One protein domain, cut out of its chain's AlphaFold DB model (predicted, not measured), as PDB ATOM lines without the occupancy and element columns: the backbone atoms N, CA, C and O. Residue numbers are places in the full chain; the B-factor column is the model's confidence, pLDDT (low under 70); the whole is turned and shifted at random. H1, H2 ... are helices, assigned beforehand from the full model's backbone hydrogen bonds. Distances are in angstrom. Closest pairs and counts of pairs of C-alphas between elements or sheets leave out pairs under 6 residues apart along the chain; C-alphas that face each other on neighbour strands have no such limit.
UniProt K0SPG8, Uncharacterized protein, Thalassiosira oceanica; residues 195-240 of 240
ATOM      1  N   TYR A 195      36.157  44.697 -10.682       84.38
ATOM      2  CA  TYR A 195      37.276  44.247 -11.511       84.38
ATOM      3  C   TYR A 195      37.019  42.843 -12.085       84.38
ATOM      4  O   TYR A 195      36.781  41.888 -11.358       84.38
ATOM      5  N   ASN A 196      37.106  42.715 -13.409       85.31
ATOM      6  CA  ASN A 196      36.969  41.463 -14.139       85.31
ATOM      7  C   ASN A 196      38.216  41.312 -15.010       85.31
ATOM      8  O   ASN A 196      38.342  41.993 -16.032       85.31
ATOM      9  N   GLY A 197      39.130  40.442 -14.580       85.38
ATOM     10  CA  GLY A 197      40.409  40.204 -15.247       85.38
ATOM     11  C   GLY A 197      40.272  39.689 -16.681       85.38
ATOM     12  O   GLY A 197      41.025  40.098 -17.567       85.38
ATOM     13  N   GLY A 198      39.224  38.898 -16.939       86.44
ATOM     14  CA  GLY A 198      38.890  38.375 -18.265       86.44
ATOM     15  C   GLY A 198      38.152  39.363 -19.175       86.44
ATOM     16  O   GLY A 198      37.983  39.089 -20.363       86.44
ATOM     17  N   GLY A 199      37.712  40.514 -18.655       85.44
ATOM     18  CA  GLY A 199      37.027  41.538 -19.446       85.44
ATOM     19  C   GLY A 199      37.928  42.131 -20.532       85.44
ATOM     20  O   GLY A 199      39.137  42.266 -20.342       85.44
ATOM     21  N   ARG A 200      37.345  42.519 -21.676       85.31
ATOM     22  CA  ARG A 200      38.090  43.189 -22.754       85.31
ATOM     23  C   ARG A 200      38.368  44.650 -22.397       85.31
ATOM     24  O   ARG A 200      37.456  45.465 -22.284       85.31
ATOM     25  N   TRP A 201      39.642  44.990 -22.295       81.12
ATOM     26  CA  TRP A 201      40.165  46.342 -22.187       81.12
ATOM     27  C   TRP A 201      40.481  46.880 -23.595       81.12
ATOM     28  O   TRP A 201      41.363  46.378 -24.291       81.12
ATOM     29  N   SER A 202      39.727  47.887 -24.052       81.19
ATOM     30  CA  SER A 202      39.880  48.494 -25.389       81.19
ATOM     31  C   SER A 202      39.795  47.489 -26.563       81.19
ATOM     32  O   SER A 202      40.581  47.508 -27.509       81.19
ATOM     33  N   GLY A 203      38.843  46.550 -26.491       78.44
ATOM     34  CA  GLY A 203      38.434  45.677 -27.602       78.44
ATOM     35  C   GLY A 203      39.354  44.495 -27.956       78.44
ATOM     36  O   GLY A 203      38.837  43.480 -28.433       78.44
ATOM     37  N   LYS A 204      40.672  44.577 -27.711       83.12
ATOM     38  CA  LYS A 204      41.647  43.525 -28.086       83.12
ATOM     39  C   LYS A 204      42.483  42.946 -26.938       83.12
ATOM     40  O   LYS A 204      42.931  41.815 -27.075       83.12
ATOM     41  N   LEU A 205      42.692  43.677 -25.845       88.06
ATOM     42  CA  LEU A 205      43.472  43.217 -24.685       88.06
ATOM     43  C   LEU A 205      42.541  42.813 -23.542       88.06
ATOM     44  O   LEU A 205      41.441  43.350 -23.448       88.06
ATOM     45  N   SER A 206      42.950  41.896 -22.666       90.69
ATOM     46  CA  SER A 206      42.228  41.661 -21.408       90.69
ATOM     47  C   SER A 206      42.630  42.677 -20.332       90.69
ATOM     48  O   SER A 206      43.715  43.264 -20.383       90.69
ATOM     49  N   CYS A 207      41.763  42.895 -19.341       88.69
ATOM     50  CA  CYS A 207      42.088  43.708 -18.166       88.69
ATOM     51  C   CYS A 207      43.352  43.189 -17.462       88.69
ATOM     52  O   CYS A 207      44.216  43.994 -17.126       88.69
ATOM     53  N   ASP A 208      43.510  41.867 -17.319       92.69
ATOM     54  CA  ASP A 208      44.708  41.279 -16.706       92.69
ATOM     55  C   ASP A 208      45.972  41.531 -17.531       92.69
ATOM     56  O   ASP A 208      46.997  41.898 -16.967       92.69
ATOM     57  N   GLN A 209      45.901  41.441 -18.863       93.31
ATOM     58  CA  GLN A 209      47.034  41.784 -19.729       93.31
ATOM     59  C   GLN A 209      47.428  43.256 -19.593       93.31
ATOM     60  O   GLN A 209      48.616  43.584 -19.596       93.31
ATOM     61  N   ARG A 210      46.450  44.158 -19.443       91.44
ATOM     62  CA  ARG A 210      46.736  45.571 -19.172       91.44
ATOM     63  C   ARG A 210      47.390  45.755 -17.805       91.44
ATOM     64  O   ARG A 210      48.311  46.558 -17.693       91.44
ATOM     65  N   VAL A 211      46.932  45.032 -16.789       93.19
ATOM     66  CA  VAL A 211      47.519  45.064 -15.446       93.19
ATOM     67  C   VAL A 211      48.955  44.543 -15.466       93.19
ATOM     68  O   VAL A 211      49.824  45.232 -14.944       93.19
ATOM     69  N   SER A 212      49.229  43.409 -16.116       95.44
ATOM     70  CA  SER A 212      50.593  42.897 -16.304       95.44
ATOM     71  C   SER A 212      51.473  43.911 -17.030       95.44
ATOM     72  O   SER A 212      52.542  44.242 -16.541       95.44
ATOM     73  N   TYR A 213      50.979  44.521 -18.113       94.00
ATOM     74  CA  TYR A 213      51.712  45.586 -18.800       94.00
ATOM     75  C   TYR A 213      52.059  46.758 -17.868       94.00
ATOM     76  O   TYR A 213      53.172  47.274 -17.919       94.00
ATOM     77  N   LEU A 214      51.123  47.202 -17.019       92.06
ATOM     78  CA  LEU A 214      51.367  48.292 -16.067       92.06
ATOM     79  C   LEU A 214      52.373  47.895 -14.974       92.06
ATOM     80  O   LEU A 214      53.192  48.729 -14.575       92.06
ATOM     81  N   GLN A 215      52.330  46.644 -14.511       95.62
ATOM     82  CA  GLN A 215      53.306  46.100 -13.566       95.62
ATOM     83  C   GLN A 215      54.698  46.069 -14.198       95.62
ATOM     84  O   GLN A 215      55.621  46.648 -13.639       95.62
ATOM     85  N   ASP A 216      54.830  45.498 -15.392       96.44
ATOM     86  CA  ASP A 216      56.120  45.310 -16.056       96.44
ATOM     87  C   ASP A 216      56.730  46.639 -16.529       96.44
ATOM     88  O   ASP A 216      57.931  46.865 -16.397       96.44
ATOM     89  N   THR A 217      55.905  47.554 -17.055       95.81
ATOM     90  CA  THR A 217      56.380  48.822 -17.640       95.81
ATOM     91  C   THR A 217      56.696  49.873 -16.580       95.81
ATOM     92  O   THR A 217      57.641  50.643 -16.739       95.81
ATOM     93  N   TYR A 218      55.896  49.942 -15.512       93.31
ATOM     94  CA  TYR A 218      55.978  51.020 -14.518       93.31
ATOM     95  C   TYR A 218      56.343  50.530 -13.111       93.31
ATOM     96  O   TYR A 218      56.323  51.326 -12.175       93.31
ATOM     97  N   ASN A 219      56.657  49.239 -12.939       92.62
ATOM     98  CA  ASN A 219      56.915  48.595 -11.644       92.62
ATOM     99  C   ASN A 219      55.814  48.892 -10.605       92.62
ATOM    100  O   ASN A 219      56.069  49.122  -9.419       92.62
ATOM    101  N   THR A 220      54.565  48.976 -11.075       90.62
ATOM    102  CA  THR A 220      53.425  49.333 -10.227       90.62
ATOM    103  C   THR A 220      52.959  48.134  -9.417       90.62
ATOM    104  O   THR A 220      52.927  47.003  -9.897       90.62
ATOM    105  N   ARG A 221      52.557  48.370  -8.161       88.31
ATOM    106  CA  ARG A 221      51.997  47.306  -7.318       88.31
ATOM    107  C   ARG A 221      50.698  46.766  -7.940       88.31
ATOM    108  O   ARG A 221      49.908  47.569  -8.447       88.31
ATOM    109  N   PRO A 222      50.399  45.458  -7.816       89.06
ATOM    110  CA  PRO A 222      49.252  44.839  -8.481       89.06
ATOM    111  C   PRO A 222      47.906  45.521  -8.225       89.06
ATOM    112  O   PRO A 222      47.095  45.645  -9.141       89.06
ATOM    113  N   LEU A 223      47.671  45.997  -7.000       86.38
ATOM    114  CA  LEU A 223      46.435  46.693  -6.632       86.38
ATOM    115  C   LEU A 223      46.283  48.034  -7.372       86.38
ATOM    116  O   LEU A 223      45.214  48.333  -7.896       86.38
ATOM    117  N   ILE A 224      47.362  48.818  -7.452       87.44
ATOM    118  CA  ILE A 224      47.374  50.129  -8.117       87.44
ATOM    119  C   ILE A 224      47.195  49.940  -9.623       87.44
ATOM    120  O   ILE A 224      46.353  50.599 -10.222       87.44
ATOM    121  N   ALA A 225      47.900  48.968 -10.208       90.06
ATOM    122  CA  ALA A 225      47.753  48.619 -11.617       90.06
ATOM    123  C   ALA A 225      46.302  48.237 -11.971       90.06
ATOM    124  O   ALA A 225      45.787  48.667 -13.003       90.06
ATOM    125  N   LYS A 226      45.611  47.485 -11.098       88.56
ATOM    126  CA  LYS A 226      44.179  47.168 -11.256       88.56
ATOM    127  C   LYS A 226      43.303  48.419 -11.192       88.56
ATOM    128  O   LYS A 226      42.432  48.587 -12.042       88.56
ATOM    129  N   ILE A 227      43.534  49.302 -10.220       87.94
ATOM    130  CA  ILE A 227      42.782  50.558 -10.074       87.94
ATOM    131  C   ILE A 227      42.983  51.463 -11.298       87.94
ATOM    132  O   ILE A 227      42.009  51.981 -11.842       87.94
ATOM    133  N   ASP A 228      44.211  51.608 -11.790       88.06
ATOM    134  CA  ASP A 228      44.511  52.432 -12.964       88.06
ATOM    135  C   ASP A 228      43.936  51.833 -14.251       88.06
ATOM    136  O   ASP A 228      43.388  52.560 -15.089       88.06
ATOM    137  N   ALA A 229      43.963  50.504 -14.396       87.88
ATOM    138  CA  ALA A 229      43.287  49.823 -15.496       87.88
ATOM    139  C   ALA A 229      41.771  50.098 -15.497       87.88
ATOM    140  O   ALA A 229      41.188  50.263 -16.572       87.88
ATOM    141  N   MET A 230      41.145  50.203 -14.316       83.62
ATOM    142  CA  MET A 230      39.727  50.556 -14.161       83.62
ATOM    143  C   MET A 230      39.442  52.041 -14.420       83.62
ATOM    144  O   MET A 230      38.438  52.346 -15.055       83.62
ATOM    145  N   LYS A 231      40.317  52.966 -13.999       83.06
ATOM    146  CA  LYS A 231      40.152  54.414 -14.240       83.06
ATOM    147  C   LYS A 231      40.211  54.783 -15.722       83.06
ATOM    148  O   LYS A 231      39.468  55.649 -16.173       83.06
ATOM    149  N   HIS A 232      41.106  54.145 -16.473       72.50
ATOM    150  CA  HIS A 232      41.319  54.439 -17.895       72.50
ATOM    151  C   HIS A 232      40.517  53.534 -18.834       72.50
ATOM    152  O   HIS A 232      40.417  53.807 -20.032       72.50
ATOM    153  N   GLY A 233      39.955  52.445 -18.315       62.00
ATOM    154  CA  GLY A 233      39.152  51.523 -19.093       62.00
ATOM    155  C   GLY A 233      37.765  52.093 -19.353       62.00
ATOM    156  O   GLY A 233      36.885  51.986 -18.505       62.00
ATOM    157  N   LYS A 234      37.513  52.566 -20.580       57.81
ATOM    158  CA  LYS A 234      36.178  52.410 -21.169       57.81
ATOM    159  C   LYS A 234      35.930  50.909 -21.255       57.81
ATOM    160  O   LYS A 234      36.281  50.279 -22.256       57.81
ATOM    161  N   ARG A 235      35.392  50.302 -20.194       56.25
ATOM    162  CA  ARG A 235      34.703  49.030 -20.369       56.25
ATOM    163  C   ARG A 235      33.632  49.313 -21.398       56.25
ATOM    164  O   ARG A 235      32.741  50.116 -21.154       56.25
ATOM    165  N   LEU A 236      33.764  48.689 -22.561       48.47
ATOM    166  CA  LEU A 236      32.581  48.396 -23.341       48.47
ATOM    167  C   LEU A 236      31.753  47.552 -22.377       48.47
ATOM    168  O   LEU A 236      32.192  46.452 -22.030       48.47
ATOM    169  N   SER A 237      30.675  48.114 -21.818       48.09
ATOM    170  CA  SER A 237      29.662  47.278 -21.198       48.09
ATOM    171  C   SER A 237      29.316  46.280 -22.288       48.09
ATOM    172  O   SER A 237      28.771  46.622 -23.333       48.09
ATOM    173  N   THR A 238      29.756  45.041 -22.127       47.78
ATOM    174  CA  THR A 238      29.033  43.950 -22.748       47.78
ATOM    175  C   THR A 238      27.742  43.881 -21.955       47.78
ATOM    176  O   THR A 238      27.638  43.102 -21.011       47.78
ATOM    177  N   ASP A 239      26.832  44.804 -22.272       40.16
ATOM    178  CA  ASP A 239      25.412  44.536 -22.213       40.16
ATOM    179  C   ASP A 239      25.233  43.298 -23.095       40.16
ATOM    180  O   ASP A 239      25.425  43.343 -24.314       40.16
ATOM    181  N   ILE A 240      25.070  42.157 -22.429       40.22
ATOM    182  CA  ILE A 240      24.320  41.038 -22.989       40.22
ATOM    183  C   ILE A 240      22.856  41.386 -22.757       40.22
ATOM    184  O   ILE A 240      22.541  41.748 -21.600       40.22
TER     185      ILE A 240
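This is residues 195 to 240 of the 240 residues of an uncharacterized protein of Thalassiosira oceanica (UniProt K0SPG8). A loop of residues 195 to 206 leads into two helices, H1 and H2, which cross steeply and pack on each other, and a tail of residues 233 to 240 runs out to one end of the long axis. The printed part has 46 residues, with two named helices in the order H1, H2 and no named strand; its class is all helix. It is compact, with a radius of gyration of the C-alphas of 10.2 A, and spans 35 by 17 by 14 A.

Residues 200 to 201 pair with residues 205 to 206, antiparallel. H1, residues 207 to 218, and H2, residues 222 to 232, touch, their closest C-alphas being those of Val 211 and Ala 225, 5.2 A apart. They run opposite ways at a steep tilt of 68 degrees, only just short of about perpendicular. In H1 and H2 every O i to N i+4 pair is within hydrogen-bond range.

H1 begins at C-alpha 207 (42.088, 43.708, -18.166) and is 16.1 A long. H2 is 15.6 A long and ends at C-alpha 232 (41.319, 54.439, -17.895).

The C-alphas farthest apart, of Asn 219 and Ile 240, are 35.3 A apart. The printed part has no cut, and the link from H1 to H2 is tight. Mean pLDDT of the printed part is 81.6; residues 233 to 240 are under 70.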